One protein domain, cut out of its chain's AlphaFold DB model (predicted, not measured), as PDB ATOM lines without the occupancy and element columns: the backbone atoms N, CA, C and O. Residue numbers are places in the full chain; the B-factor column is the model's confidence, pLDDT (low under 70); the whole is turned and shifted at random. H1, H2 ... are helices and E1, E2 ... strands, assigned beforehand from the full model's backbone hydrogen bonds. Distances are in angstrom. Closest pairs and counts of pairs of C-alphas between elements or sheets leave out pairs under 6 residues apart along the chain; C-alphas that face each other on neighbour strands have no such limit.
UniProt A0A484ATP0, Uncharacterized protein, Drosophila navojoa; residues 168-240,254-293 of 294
ATOM      1  N   ARG A 168     -14.576  14.020  63.745       95.12
ATOM      2  CA  ARG A 168     -15.741  14.903  63.621       95.12
ATOM      3  C   ARG A 168     -15.399  16.103  62.749       95.12
ATOM      4  O   ARG A 168     -14.250  16.540  62.697       95.12
ATOM      5  N   GLU A 169     -16.410  16.628  62.071       96.19
ATOM      6  CA  GLU A 169     -16.283  17.883  61.342       96.19
ATOM      7  C   GLU A 169     -16.242  19.057  62.327       96.19
ATOM      8  O   GLU A 169     -16.892  19.050  63.377       96.19
ATOM      9  N   HIS A 170     -15.444  20.063  61.999       96.62
ATOM     10  CA  HIS A 170     -15.330  21.287  62.767       96.62
ATOM     11  C   HIS A 170     -16.599  22.142  62.605       96.62
ATOM     12  O   HIS A 170     -17.012  22.396  61.473       96.62
ATOM     13  N   PRO A 171     -17.187  22.673  63.693       94.56
ATOM     14  CA  PRO A 171     -18.503  23.323  63.652       94.56
ATOM     15  C   PRO A 171     -18.566  24.573  62.761       94.56
ATOM     16  O   PRO A 171     -19.622  24.913  62.239       94.56
ATOM     17  N   THR A 172     -17.443  25.273  62.588       95.19
ATOM     18  CA  THR A 172     -17.386  26.568  61.880       95.19
ATOM     19  C   THR A 172     -16.449  26.588  60.671       95.19
ATOM     20  O   THR A 172     -16.374  27.591  59.963       95.19
ATOM     21  N   ARG A 173     -15.700  25.507  60.420       95.62
ATOM     22  CA  ARG A 173     -14.653  25.467  59.387       95.62
ATOM     23  C   ARG A 173     -14.980  24.339  58.420       95.62
ATOM     24  O   ARG A 173     -14.730  23.174  58.710       95.62
ATOM     25  N   ALA A 174     -15.532  24.700  57.266       95.31
ATOM     26  CA  ALA A 174     -15.934  23.733  56.248       95.31
ATOM     27  C   ALA A 174     -14.779  22.792  55.868       95.31
ATOM     28  O   ALA A 174     -13.628  23.229  55.743       95.31
ATOM     29  N   ASN A 175     -15.087  21.507  55.666       96.31
ATOM     30  CA  ASN A 175     -14.116  20.478  55.270       96.31
ATOM     31  C   ASN A 175     -12.887  20.387  56.194       96.31
ATOM     32  O   ASN A 175     -11.819  19.931  55.761       96.31
ATOM     33  N   SER A 176     -13.012  20.845  57.438       97.75
ATOM     34  CA  SER A 176     -11.963  20.784  58.450       97.75
ATOM     35  C   SER A 176     -12.398  19.795  59.510       97.75
ATOM     36  O   SER A 176     -13.509  19.877  60.020       97.75
ATOM     37  N   TRP A 177     -11.546  18.827  59.794       97.62
ATOM     38  CA  TRP A 177     -11.885  17.682  60.620       97.62
ATOM     39  C   TRP A 177     -10.918  17.583  61.779       97.62
ATOM     40  O   TRP A 177      -9.752  17.974  61.676       97.62
ATOM     41  N   TYR A 178     -11.401  17.041  62.884       97.50
ATOM     42  CA  TYR A 178     -10.561  16.747  64.023       97.50
ATOM     43  C   TYR A 178     -10.864  15.375  64.596       97.50
ATOM     44  O   TYR A 178     -11.987  14.876  64.521       97.50
ATOM     45  N   CYS A 179      -9.836  14.752  65.152       96.69
ATOM     46  CA  CYS A 179      -9.931  13.448  65.789       96.69
ATOM     47  C   CYS A 179      -9.180  13.516  67.116       96.69
ATOM     48  O   CYS A 179      -8.143  14.171  67.204       96.69
ATOM     49  N   CYS A 180      -9.680  12.834  68.139       95.56
ATOM     50  CA  CYS A 180      -9.111  12.905  69.484       95.56
ATOM     51  C   CYS A 180      -8.842  11.496  70.007       95.56
ATOM     52  O   CYS A 180      -9.729  10.644  69.915       95.56
ATOM     53  N   ASN A 181      -7.681  11.263  70.621       93.56
ATOM     54  CA  ASN A 181      -7.290   9.988  71.238       93.56
ATOM     55  C   ASN A 181      -7.352   8.818  70.238       93.56
ATOM     56  O   ASN A 181      -8.138   7.875  70.391       93.56
ATOM     57  N   ILE A 182      -6.556   8.923  69.178       93.94
ATOM     58  CA  ILE A 182      -6.470   7.917  68.120       93.94
ATOM     59  C   ILE A 182      -5.313   6.970  68.428       93.94
ATOM     60  O   ILE A 182      -4.199   7.404  68.697       93.94
ATOM     61  N   THR A 183      -5.558   5.665  68.363       93.12
ATOM     62  CA  THR A 183      -4.520   4.639  68.570       93.12
ATOM     63  C   THR A 183      -4.087   3.981  67.265       93.12
ATOM     64  O   THR A 183      -2.999   3.429  67.181       93.12
ATOM     65  N   HIS A 184      -4.919   4.064  66.223       92.12
ATOM     66  CA  HIS A 184      -4.646   3.481  64.916       92.12
ATOM     67  C   HIS A 184      -5.108   4.431  63.812       92.12
ATOM     68  O   HIS A 184      -6.215   4.965  63.862       92.12
ATOM     69  N   ILE A 185      -4.301   4.593  62.759       92.25
ATOM     70  CA  ILE A 185      -4.678   5.401  61.583       92.25
ATOM     71  C   ILE A 185      -5.961   4.871  60.914       92.25
ATOM     72  O   ILE A 185      -6.694   5.646  60.300       92.25
ATOM     73  N   SER A 186      -6.275   3.578  61.077       92.19
ATOM     74  CA  SER A 186      -7.514   2.967  60.580       92.19
ATOM     75  C   SER A 186      -8.775   3.666  61.090       92.19
ATOM     76  O   SER A 186      -9.737   3.776  60.338       92.19
ATOM     77  N   MET A 187      -8.740   4.219  62.309       93.62
ATOM     78  CA  MET A 187      -9.849   4.963  62.927       93.62
ATOM     79  C   MET A 187     -10.143   6.295  62.224       93.62
ATOM     80  O   MET A 187     -11.202   6.887  62.424       93.62
ATOM     81  N   ILE A 188      -9.187   6.791  61.435       94.88
ATOM     82  CA  ILE A 188      -9.331   7.987  60.601       94.88
ATOM     83  C   ILE A 188      -9.746   7.567  59.191       94.88
ATOM     84  O   ILE A 188     -10.668   8.138  58.616       94.88
ATOM     85  N   SER A 189      -9.093   6.551  58.617       92.44
ATOM     86  CA  SER A 189      -9.401   6.105  57.251       92.44
ATOM     87  C   SER A 189     -10.751   5.393  57.113       92.44
ATOM     88  O   SER A 189     -11.243   5.274  55.996       92.44
ATOM     89  N   SER A 190     -11.348   4.927  58.215       93.12
ATOM     90  CA  SER A 190     -12.718   4.395  58.260       93.12
ATOM     91  C   SER A 190     -13.788   5.485  58.125       93.12
ATOM     92  O   SER A 190     -14.954   5.184  57.873       93.12
ATOM     93  N   CYS A 191     -13.414   6.758  58.270       93.81
ATOM     94  CA  CYS A 191     -14.330   7.872  58.098       93.81
ATOM     95  C   CYS A 191     -14.760   8.039  56.639       93.81
ATOM     96  O   CYS A 191     -13.988   7.879  55.692       93.81
ATOM     97  N   SER A 192     -16.025   8.404  56.446       91.94
ATOM     98  CA  SER A 192     -16.559   8.685  55.115       91.94
ATOM     99  C   SER A 192     -16.038  10.019  54.571       91.94
ATOM    100  O   SER A 192     -15.751  10.950  55.320       91.94
ATOM    101  N   ASN A 193     -15.963  10.138  53.241       91.12
ATOM    102  CA  ASN A 193     -15.620  11.382  52.534       91.12
ATOM    103  C   ASN A 193     -14.243  11.995  52.868       91.12
ATOM    104  O   ASN A 193     -14.031  13.178  52.604       91.12
ATOM    105  N   ILE A 194     -13.280  11.200  53.350       93.88
ATOM    106  CA  ILE A 194     -11.888  11.629  53.613       93.88
ATOM    107  C   ILE A 194     -11.221  12.348  52.429       93.88
ATOM    108  O   ILE A 194     -10.384  13.220  52.621       93.88
ATOM    109  N   SER A 195     -11.625  12.043  51.191       92.69
ATOM    110  CA  SER A 195     -11.117  12.693  49.974       92.69
ATOM    111  C   SER A 195     -11.527  14.162  49.823       92.69
ATOM    112  O   SER A 195     -10.914  14.884  49.035       92.69
ATOM    113  N   LYS A 196     -12.561  14.608  50.549       94.62
ATOM    114  CA  LYS A 196     -13.017  16.005  50.579       94.62
ATOM    115  C   LYS A 196     -12.363  16.812  51.696       94.62
ATOM    116  O   LYS A 196     -12.476  18.034  51.695       94.62
ATOM    117  N   TRP A 197     -11.701  16.153  52.648       96.69
ATOM    118  CA  TRP A 197     -11.093  16.836  53.781       96.69
ATOM    119  C   TRP A 197      -9.977  17.750  53.287       96.69
ATOM    120  O   TRP A 197      -9.139  17.354  52.472       96.69
ATOM    121  N   THR A 198      -9.986  18.979  53.790       97.75
ATOM    122  CA  THR A 198      -8.986  20.005  53.473       97.75
ATOM    123  C   THR A 198      -8.066  20.262  54.652       97.75
ATOM    124  O   THR A 198      -6.877  20.479  54.451       97.75
ATOM    125  N   ASN A 199      -8.583  20.166  55.875       98.31
ATOM    126  CA  ASN A 199      -7.802  20.332  57.087       98.31
ATOM    127  C   ASN A 199      -8.069  19.169  58.032       98.31
ATOM    128  O   ASN A 199      -9.212  18.732  58.168       98.31
ATOM    129  N   LEU A 200      -7.021  18.692  58.691       98.38
ATOM    130  CA  LEU A 200      -7.119  17.640  59.690       98.38
ATOM    131  C   LEU A 200      -6.268  18.003  60.906       98.38
ATOM    132  O   LEU A 200      -5.063  18.208  60.766       98.38
ATOM    133  N   HIS A 201      -6.886  18.039  62.086       98.38
ATOM    134  CA  HIS A 201      -6.184  18.103  63.366       98.38
ATOM    135  C   HIS A 201      -6.426  16.818  64.164       98.38
ATOM    136  O   HIS A 201      -7.535  16.557  64.620       98.38
ATOM    137  N   VAL A 202      -5.397  15.999  64.345       97.88
ATOM    138  CA  VAL A 202      -5.461  14.815  65.203       97.88
ATOM    139  C   VAL A 202      -4.775  15.137  66.518       97.88
ATOM    140  O   VAL A 202      -3.568  15.347  66.555       97.88
ATOM    141  N   ARG A 203      -5.533  15.146  67.607       97.06
ATOM    142  CA  ARG A 203      -4.971  15.306  68.941       97.06
ATOM    143  C   ARG A 203      -4.783  13.953  69.601       97.06
ATOM    144  O   ARG A 203      -5.699  13.125  69.587       97.06
ATOM    145  N   ASN A 204      -3.621  13.757  70.209       96.31
ATOM    146  CA  ASN A 204      -3.261  12.536  70.911       96.31
ATOM    147  C   ASN A 204      -3.354  11.296  70.010       96.31
ATOM    148  O   ASN A 204      -4.189  10.409  70.204       96.31
ATOM    149  N   LEU A 205      -2.518  11.272  68.965       96.69
ATOM    150  CA  LEU A 205      -2.277  10.078  68.157       96.69
ATOM    151  C   LEU A 205      -1.154   9.248  68.794       96.69
ATOM    152  O   LEU A 205      -0.019   9.712  68.893       96.69
ATOM    153  N   SER A 206      -1.444   8.006  69.166       95.62
ATOM    154  CA  SER A 206      -0.468   7.085  69.757       95.62
ATOM    155  C   SER A 206      -0.166   5.936  68.800       95.62
ATOM    156  O   SER A 206      -0.797   4.883  68.864       95.62
ATOM    157  N   VAL A 207       0.814   6.137  67.917       95.69
ATOM    158  CA  VAL A 207       1.325   5.113  66.992       95.69
ATOM    159  C   VAL A 207       2.846   5.117  67.018       95.69
ATOM    160  O   VAL A 207       3.453   6.177  67.044       95.69
ATOM    161  N   GLN A 208       3.489   3.952  66.937       96.19
ATOM    162  CA  GLN A 208       4.956   3.896  66.904       96.19
ATOM    163  C   GLN A 208       5.526   4.653  65.692       96.19
ATOM    164  O   GLN A 208       6.417   5.488  65.827       96.19
ATOM    165  N   ALA A 209       4.978   4.388  64.507       96.88
ATOM    166  CA  ALA A 209       5.387   5.024  63.265       96.88
ATOM    167  C   ALA A 209       4.165   5.546  62.505       96.88
ATOM    168  O   ALA A 209       3.233   4.799  62.201       96.88
ATOM    169  N   MET A 210       4.189   6.827  62.149       96.62
ATOM    170  CA  MET A 210       3.171   7.437  61.302       96.62
ATOM    171  C   MET A 210       3.601   7.321  59.836       96.62
ATOM    172  O   MET A 210       4.623   7.873  59.423       96.62
ATOM    173  N   ASN A 211       2.824   6.584  59.040       96.19
ATOM    174  CA  ASN A 211       3.089   6.411  57.615       96.19
ATOM    175  C   ASN A 211       2.502   7.571  56.799       96.19
ATOM    176  O   ASN A 211       1.288   7.640  56.605       96.19
ATOM    177  N   LEU A 212       3.367   8.432  56.261       96.19
ATOM    178  CA  LEU A 212       2.973   9.611  55.485       96.19
ATOM    179  C   LEU A 212       2.441   9.290  54.081       96.19
ATOM    180  O   LEU A 212       1.856  10.162  53.445       96.19
ATOM    181  N   SER A 213       2.587   8.056  53.584       95.44
ATOM    182  CA  SER A 213       2.067   7.676  52.262       95.44
ATOM    183  C   SER A 213       0.565   7.382  52.257       95.44
ATOM    184  O   SER A 213       0.033   6.963  51.226       95.44
ATOM    185  N   ASN A 214      -0.122   7.539  53.394       93.25
ATOM    186  CA  ASN A 214      -1.546   7.254  53.488       93.25
ATOM    187  C   ASN A 214      -2.356   8.191  52.557       93.25
ATOM    188  O   ASN A 214      -2.159   9.411  52.594       93.25
ATOM    189  N   PRO A 215      -3.281   7.656  51.735       91.00
ATOM    190  CA  PRO A 215      -4.095   8.455  50.823       91.00
ATOM    191  C   PRO A 215      -4.924   9.563  51.480       91.00
ATOM    192  O   PRO A 215      -5.209  10.546  50.794       91.00
ATOM    193  N   ILE A 216      -5.268   9.451  52.773       92.19
ATOM    194  CA  ILE A 216      -6.020  10.490  53.505       92.19
ATOM    195  C   ILE A 216      -5.330  11.857  53.444       92.19
ATOM    196  O   ILE A 216      -5.997  12.884  53.453       92.19
ATOM    197  N   TYR A 217      -3.998  11.886  53.327       94.75
ATOM    198  CA  TYR A 217      -3.238  13.136  53.309       94.75
ATOM    199  C   TYR A 217      -3.199  13.815  51.935       94.75
ATOM    200  O   TYR A 217      -2.697  14.929  51.822       94.75
ATOM    201  N   ARG A 218      -3.704  13.171  50.874       93.12
ATOM    202  CA  ARG A 218      -3.589  13.674  49.494       93.12
ATOM    203  C   ARG A 218      -4.329  14.998  49.278       93.12
ATOM    204  O   ARG A 218      -3.856  15.834  48.510       93.12
ATOM    205  N   SER A 219      -5.503  15.162  49.886       94.31
ATOM    206  CA  SER A 219      -6.358  16.344  49.708       94.31
ATOM    207  C   SER A 219      -6.067  17.466  50.704       94.31
ATOM    208  O   SER A 219      -6.531  18.588  50.493       94.31
ATOM    209  N   LEU A 220      -5.304  17.176  51.761       97.62
ATOM    210  CA  LEU A 220      -5.089  18.102  52.863       97.62
ATOM    211  C   LEU A 220      -4.198  19.280  52.458       97.62
ATOM    212  O   LEU A 220      -3.183  19.125  51.782       97.62
ATOM    213  N   GLN A 221      -4.585  20.456  52.936       97.75
ATOM    214  CA  GLN A 221      -3.810  21.693  52.936       97.75
ATOM    215  C   GLN A 221      -3.182  21.943  54.311       97.75
ATOM    216  O   GLN A 221      -2.053  22.425  54.379       97.75
ATOM    217  N   SER A 222      -3.858  21.538  55.390       98.50
ATOM    218  CA  SER A 222      -3.312  21.544  56.749       98.50
ATOM    219  C   SER A 222      -3.418  20.169  57.396       98.50
ATOM    220  O   SER A 222      -4.494  19.567  57.421       98.50
ATOM    221  N   LEU A 223      -2.314  19.706  57.976       98.62
ATOM    222  CA  LEU A 223      -2.252  18.512  58.808       98.62
ATOM    223  C   LEU A 223      -1.551  18.870  60.113       98.62
ATOM    224  O   LEU A 223      -0.365  19.193  60.115       98.62
ATOM    225  N   ALA A 224      -2.283  18.774  61.212       98.56
ATOM    226  CA  ALA A 224      -1.741  18.886  62.553       98.56
ATOM    227  C   ALA A 224      -1.928  17.549  63.277       98.56
ATOM    228  O   ALA A 224      -3.027  16.996  63.273       98.56
ATOM    229  N   VAL A 225      -0.872  17.024  63.888       98.25
ATOM    230  CA  VAL A 225      -0.923  15.864  64.775       98.25
ATOM    231  C   VAL A 225      -0.149  16.181  66.044       98.25
ATOM    232  O   VAL A 225       1.078  16.155  66.047       98.25
ATOM    233  N   THR A 226      -0.862  16.526  67.108       97.94
ATOM    234  CA  THR A 226      -0.277  17.132  68.310       97.94
ATOM    235  C   THR A 226      -0.593  16.326  69.560       97.94
ATOM    236  O   THR A 226      -1.526  15.519  69.572       97.94
ATOM    237  N   ASP A 227       0.188  16.557  70.615       96.44
ATOM    238  CA  ASP A 227      -0.014  15.987  71.954       96.44
ATOM    239  C   ASP A 227      -0.121  14.454  71.949       96.44
ATOM    240  O   ASP A 227      -0.943  13.874  72.660       96.44
ATOM    241  N   GLY A 228       0.653  13.802  71.080       96.75
ATOM    242  CA  GLY A 228       0.619  12.361  70.848       96.75
ATOM    243  C   GLY A 228       1.894  11.651  71.288       96.75
ATOM    244  O   GLY A 228       2.745  12.209  71.972       96.75
ATOM    245  N   ASN A 229       2.021  10.392  70.872       97.56
ATOM    246  CA  ASN A 229       3.168   9.536  71.181       97.56
ATOM    247  C   ASN A 229       3.733   8.894  69.907       97.56
ATOM    248  O   ASN A 229       3.905   7.678  69.813       97.56
ATOM    249  N   ILE A 230       3.956   9.715  68.879       97.81
ATOM    250  CA  ILE A 230       4.570   9.273  67.623       97.81
ATOM    251  C   ILE A 230       6.081   9.217  67.799       97.81
ATOM    252  O   ILE A 230       6.673  10.214  68.200       97.81
ATOM    253  N   MET A 231       6.715   8.094  67.456       97.44
ATOM    254  CA  MET A 231       8.176   7.957  67.560       97.44
ATOM    255  C   MET A 231       8.897   8.218  66.236       97.44
ATOM    256  O   MET A 231      10.044   8.668  66.228       97.44
ATOM    257  N   GLN A 232       8.253   7.921  65.103       97.38
ATOM    258  CA  GLN A 232       8.872   8.033  63.781       97.38
ATOM    259  C   GLN A 232       7.892   8.504  62.707       97.38
ATOM    260  O   GLN A 232       6.740   8.060  62.657       97.38
ATOM    261  N   LEU A 233       8.381   9.332  61.782       97.19
ATOM    262  CA  LEU A 233       7.698   9.592  60.514       97.19
ATOM    263  C   LEU A 233       8.312   8.751  59.401       97.19
ATOM    264  O   LEU A 233       9.483   8.910  59.052       97.19
ATOM    265  N   THR A 234       7.498   7.886  58.801       96.94
ATOM    266  CA  THR A 234       7.943   6.957  57.761       96.94
ATOM    267  C   THR A 234       7.342   7.298  56.404       96.94
ATOM    268  O   THR A 234       6.279   7.912  56.288       96.94
ATOM    269  N   ASN A 235       8.032   6.857  55.351       96.25
ATOM    270  CA  ASN A 235       7.684   7.120  53.959       96.25
ATOM    271  C   ASN A 235       7.662   8.614  53.607       96.25
ATOM    272  O   ASN A 235       8.481   9.379  54.101       96.25
ATOM    273  N   ALA A 236       6.833   8.988  52.638       95.31
ATOM    274  CA  ALA A 236       6.709  10.334  52.110       95.31
ATOM    275  C   ALA A 236       5.247  10.586  51.775       95.31
ATOM    276  O   ALA A 236       4.519   9.638  51.458       95.31
ATOM    277  N   PHE A 237       4.847  11.852  51.821       96.00
ATOM    278  CA  PHE A 237       3.529  12.254  51.354       96.00
ATOM    279  C   PHE A 237       3.294  11.846  49.891       96.00
ATOM    280  O   PHE A 237       4.247  11.731  49.114       96.00
ATOM    281  N   PRO A 238       2.027  11.642  49.487       92.69
ATOM    282  CA  PRO A 238       1.688  11.437  48.088       92.69
ATOM    283  C   PRO A 238       2.263  12.548  47.202       92.69
ATOM    284  O   PRO A 238       2.244  13.722  47.573       92.69
ATOM    285  N   ARG A 239       2.740  12.175  46.006       89.31
ATOM    286  CA  ARG A 239       3.253  13.134  45.019       89.31
ATOM    287  C   ARG A 239       2.236  14.242  44.749       89.31
ATOM    288  O   ARG A 239       1.053  13.956  44.572       89.31
ATOM    289  N   HIS A 240       2.729  15.479  44.669       86.06
ATOM    290  CA  HIS A 240       1.918  16.688  44.482       86.06
ATOM    291  C   HIS A 240       0.889  16.911  45.599       86.06
ATOM    292  O   HIS A 240      -0.224  17.374  45.342       86.06
ATOM    293  N   SER A 254      11.830  10.852  67.162       96.88
ATOM    294  CA  SER A 254      13.295  10.820  67.159       96.88
ATOM    295  C   SER A 254      13.884  10.726  65.753       96.88
ATOM    296  O   SER A 254      15.061  11.029  65.563       96.88
ATOM    297  N   ASP A 255      13.081  10.304  64.770       95.69
ATOM    298  CA  ASP A 255      13.507  10.134  63.380       95.69
ATOM    299  C   ASP A 255      12.410  10.518  62.374       95.69
ATOM    300  O   ASP A 255      11.220  10.234  62.558       95.69
ATOM    301  N   ILE A 256      12.829  11.159  61.284       96.25
ATOM    302  CA  ILE A 256      11.981  11.555  60.159       96.25
ATOM    303  C   ILE A 256      12.661  11.070  58.887       96.25
ATOM    304  O   ILE A 256      13.763  11.511  58.555       96.25
ATOM    305  N   ALA A 257      11.972  10.209  58.137       95.38
ATOM    306  CA  ALA A 257      12.493   9.669  56.891       95.38
ATOM    307  C   ALA A 257      13.001  10.784  55.961       95.38
ATOM    308  O   ALA A 257      12.313  11.773  55.711       95.38
ATOM    309  N   SER A 258      14.173  10.584  55.351       92.12
ATOM    310  CA  SER A 258      14.872  11.590  54.532       92.12
ATOM    311  C   SER A 258      14.043  12.197  53.396       92.12
ATOM    312  O   SER A 258      14.361  13.275  52.899       92.12
ATOM    313  N   ARG A 259      13.004  11.483  52.956       91.81
ATOM    314  CA  ARG A 259      12.097  11.859  51.865       91.81
ATOM    315  C   ARG A 259      10.698  12.270  52.340       91.81
ATOM    316  O   ARG A 259       9.865  12.558  51.490       91.81
ATOM    317  N   ALA A 260      10.452  12.328  53.650       93.12
ATOM    318  CA  ALA A 260       9.145  12.584  54.263       93.12
ATOM    319  C   ALA A 260       8.424  13.787  53.649       93.12
ATOM    320  O   ALA A 260       7.292  13.661  53.186       93.12
ATOM    321  N   VAL A 261       9.122  14.922  53.572       92.31
ATOM    322  CA  VAL A 261       8.589  16.198  53.069       92.31
ATOM    323  C   VAL A 261       9.074  16.551  51.657       92.31
ATOM    324  O   VAL A 261       8.808  17.646  51.167       92.31
ATOM    325  N   LYS A 262       9.772  15.635  50.969       91.06
ATOM    326  CA  LYS A 262      10.369  15.903  49.646       91.06
ATOM    327  C   LYS A 262       9.314  16.266  48.598       91.06
ATOM    328  O   LYS A 262       9.515  17.205  47.834       91.06
ATOM    329  N   ASP A 263       8.193  15.545  48.601       89.31
ATOM    330  CA  ASP A 263       7.130  15.648  47.593       89.31
ATOM    331  C   ASP A 263       5.991  16.605  48.004       89.31
ATOM    332  O   ASP A 263       4.855  16.484  47.537       89.31
ATOM    333  N   VAL A 264       6.306  17.575  48.871       94.06
ATOM    334  CA  VAL A 264       5.375  18.590  49.393       94.06
ATOM    335  C   VAL A 264       5.857  19.997  49.001       94.06
ATOM    336  O   VAL A 264       6.357  20.749  49.841       94.06
ATOM    337  N   PRO A 265       5.789  20.369  47.708       91.94
ATOM    338  CA  PRO A 265       6.434  21.581  47.194       91.94
ATOM    339  C   PRO A 265       5.782  22.880  47.685       91.94
ATOM    340  O   PRO A 265       6.415  23.929  47.629       91.94
ATOM    341  N   GLN A 266       4.538  22.812  48.164       93.44
ATOM    342  CA  GLN A 266       3.773  23.958  48.659       93.44
ATOM    343  C   GLN A 266       3.843  24.122  50.183       93.44
ATOM    344  O   GLN A 266       3.179  25.003  50.712       93.44
ATOM    345  N   LEU A 267       4.629  23.302  50.896       95.19
ATOM    346  CA  LEU A 267       4.723  23.394  52.355       95.19
ATOM    347  C   LEU A 267       5.391  24.716  52.753       95.19
ATOM    348  O   LEU A 267       6.543  24.961  52.383       95.19
ATOM    349  N   GLU A 268       4.656  25.549  53.482       95.62
ATOM    350  CA  GLU A 268       5.027  26.885  53.962       95.62
ATOM    351  C   GLU A 268       5.425  26.857  55.440       95.62
ATOM    352  O   GLU A 268       6.333  27.582  55.840       95.62
ATOM    353  N   PHE A 269       4.804  25.985  56.238       96.19
ATOM    354  CA  PHE A 269       5.118  25.806  57.654       96.19
ATOM    355  C   PHE A 269       5.331  24.333  57.998       96.19
ATOM    356  O   PHE A 269       4.513  23.476  57.645       96.19
ATOM    357  N   PHE A 270       6.413  24.057  58.725       96.31
ATOM    358  CA  PHE A 270       6.681  22.758  59.324       96.31
ATOM    359  C   PHE A 270       6.987  22.905  60.822       96.31
ATOM    360  O   PHE A 270       8.068  23.340  61.215       96.31
ATOM    361  N   GLY A 271       6.016  22.553  61.661       96.44
ATOM    362  CA  GLY A 271       6.151  22.526  63.115       96.44
ATOM    363  C   GLY A 271       6.628  21.163  63.598       96.44
ATOM    364  O   GLY A 271       5.921  20.169  63.438       96.44
ATOM    365  N   ILE A 272       7.820  21.118  64.186       96.25
ATOM    366  CA  ILE A 272       8.445  19.924  64.776       96.25
ATOM    367  C   ILE A 272       8.916  20.162  66.216       96.25
ATOM    368  O   ILE A 272       9.641  19.340  66.774       96.25
ATOM    369  N   SER A 273       8.482  21.268  66.818       96.69
ATOM    370  CA  SER A 273       8.736  21.649  68.206       96.69
ATOM    371  C   SER A 273       8.351  20.546  69.196       96.69
ATOM    372  O   SER A 273       7.450  19.743  68.938       96.69
ATOM    373  N   LYS A 274       9.039  20.482  70.340       97.06
ATOM    374  CA  LYS A 274       8.803  19.489  71.406       97.06
ATOM    375  C   LYS A 274       8.788  18.043  70.886       97.06
ATOM    376  O   LYS A 274       7.799  17.327  71.023       97.06
ATOM    377  N   ASN A 275       9.882  17.639  70.252       97.56
ATOM    378  CA  ASN A 275      10.155  16.262  69.831       97.56
ATOM    379  C   ASN A 275      11.562  15.840  70.295       97.56
ATOM    380  O   ASN A 275      12.252  16.595  70.976       97.56
ATOM    381  N   LEU A 276      12.007  14.637  69.924       96.88
ATOM    382  CA  LEU A 276      13.302  14.059  70.312       96.88
ATOM    383  C   LEU A 276      14.311  14.044  69.149       96.88
ATOM    384  O   LEU A 276      15.190  13.183  69.074       96.88
ATOM    385  N   LEU A 277      14.170  14.979  68.208       94.31
ATOM    386  CA  LEU A 277      15.013  15.056  67.020       94.31
ATOM    387  C   LEU A 277      16.419  15.536  67.384       94.31
ATOM    388  O   LEU A 277      16.606  16.606  67.954       94.31
ATOM    389  N   SER A 278      17.428  14.770  66.978       92.12
ATOM    390  CA  SER A 278      18.839  15.156  67.129       92.12
ATOM    391  C   SER A 278      19.370  15.985  65.955       92.12
ATOM    392  O   SER A 278      20.480  16.514  66.018       92.12
ATOM    393  N   ARG A 279      18.612  16.067  64.854       90.31
ATOM    394  CA  ARG A 279      19.014  16.724  63.605       90.31
ATOM    395  C   ARG A 279      17.827  17.421  62.957       90.31
ATOM    396  O   ARG A 279      16.694  16.958  63.053       90.31
ATOM    397  N   VAL A 280      18.120  18.502  62.240       88.50
ATOM    398  CA  VAL A 280      17.133  19.197  61.411       88.50
ATOM    399  C   VAL A 280      16.760  18.306  60.212       88.50
ATOM    400  O   VAL A 280      17.668  17.824  59.529       88.50
ATOM    401  N   PRO A 281      15.462  18.072  59.935       87.12
ATOM    402  CA  PRO A 281      15.028  17.263  58.798       87.12
ATOM    403  C   PRO A 281      15.420  17.861  57.446       87.12
ATOM    404  O   PRO A 281      15.630  19.067  57.306       87.12
ATOM    405  N   ASN A 282      15.447  17.017  56.413       87.56
ATOM    406  CA  ASN A 282      15.697  17.480  55.053       87.56
ATOM    407  C   ASN A 282      14.622  18.467  54.599       87.56
ATOM    408  O   ASN A 282      13.421  18.223  54.735       87.56
ATOM    409  N   ARG A 283      15.075  19.563  53.994       79.81
ATOM    410  CA  ARG A 283      14.203  20.590  53.435       79.81
ATOM    411  C   ARG A 283      13.451  20.065  52.207       79.81
ATOM    412  O   ARG A 283      13.983  19.274  51.427       79.81
ATOM    413  N   ASN A 284      12.226  20.545  52.014       85.88
ATOM    414  CA  ASN A 284      11.495  20.369  50.762       85.88
ATOM    415  C   ASN A 284      12.034  21.312  49.660       85.88
ATOM    416  O   ASN A 284      13.018  22.031  49.835       85.88
ATOM    417  N   GLN A 285      11.361  21.329  48.507       85.50
ATOM    418  CA  GLN A 285      11.707  22.217  47.389       85.50
ATOM    419  C   GLN A 285      11.365  23.698  47.652       85.50
ATOM    420  O   GLN A 285      11.823  24.568  46.908       85.50
ATOM    421  N   ASN A 286      10.588  24.010  48.697       86.88
ATOM    422  CA  ASN A 286      10.177  25.375  49.001       86.88
ATOM    423  C   ASN A 286      11.310  26.172  49.677       86.88
ATOM    424  O   ASN A 286      11.777  25.870  50.784       86.88
ATOM    425  N   LYS A 287      11.727  27.263  49.023       84.00
ATOM    426  CA  LYS A 287      12.760  28.194  49.507       84.00
ATOM    427  C   LYS A 287      12.278  29.159  50.604       84.00
ATOM    428  O   LYS A 287      13.121  29.791  51.239       84.00
ATOM    429  N   HIS A 288      10.986  29.171  50.925       87.69
ATOM    430  CA  HIS A 288      10.385  30.046  51.941       87.69
ATOM    431  C   HIS A 288       9.619  29.280  53.031       87.69
ATOM    432  O   HIS A 288       8.644  29.782  53.574       87.69
ATOM    433  N   ILE A 289      10.048  28.056  53.354       91.38
ATOM    434  CA  ILE A 289       9.468  27.285  54.459       91.38
ATOM    435  C   ILE A 289       9.921  27.830  55.823       91.38
ATOM    436  O   ILE A 289      11.119  28.000  56.062       91.38
ATOM    437  N   ALA A 290       8.963  28.070  56.715       93.44
ATOM    438  CA  ALA A 290       9.187  28.332  58.128       93.44
ATOM    439  C   ALA A 290       9.253  27.005  58.896       93.44
ATOM    440  O   ALA A 290       8.392  26.139  58.734       93.44
ATOM    441  N   LEU A 291      10.280  26.849  59.730       93.25
ATOM    442  CA  LEU A 291      10.495  25.657  60.544       93.25
ATOM    443  C   LEU A 291      10.457  26.048  62.024       93.25
ATOM    444  O   LEU A 291      11.259  26.877  62.455       93.25
ATOM    445  N   ASP A 292       9.551  25.445  62.788       93.06
ATOM    446  CA  ASP A 292       9.504  25.584  64.247       93.06
ATOM    447  C   ASP A 292      10.080  24.328  64.907       93.06
ATOM    448  O   ASP A 292       9.583  23.229  64.677       93.06
ATOM    449  N   ILE A 293      11.144  24.487  65.696       88.06
ATOM    450  CA  ILE A 293      11.957  23.381  66.232       88.06
ATOM    451  C   ILE A 293      12.077  23.361  67.761       88.06
ATOM    452  O   ILE A 293      12.816  22.523  68.270       88.06
TER     453      ILE A 293
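What this domain is: This is residues 168 to 240 and 254 to 293 of the 294 residues of an uncharacterized protein of Drosophila navojoa (UniProt A0A484ATP0). With little regular structure, the chain winds as a short solenoid: parallel E1, E2 and E4 wall one side, E6 and E7 lie beyond E4, and H1, H2, E3 and E5 lie opposite. The 113 printed residues, mixed in class with 39 in named elements, run E1 H1 E2 E3 H2 E4 E5 E6 E7. The whole is compact, radius of gyration of the C-alphas 13.7 A, spanning 36 by 27 by 23 A.

How they stand to each other: Start at E1, residues 176 to 182, whose N 177 is within hydrogen-bond range, 2.8 A, of O 199 in parallel E2, residues 199 to 205. H1, residues 186 to 189, only grazes their sheet in a strand-helix-strand unit, parallel neighbours with a helix between, its crossover right-handed. E4, residues 222 to 226, is parallel to E2; find N 202 and O 224 2.8 A apart.

Where its parts are: Find C-alpha 176 at (-11.963, 20.784, 58.450); E1 runs 17.0 A. E3 is residues 209 to 211, H2 215 to 218, E5 232 to 234, E6 269 to 271, and E7 290 to 292, ending at (9.504, 25.584, 64.247).

The domain as a whole: Residues 241 to 253 are cut out; C-alphas 240 and 254 are 26.0 A apart. Link E6 to E7 is long; no printed residue is under 70 in pLDDT.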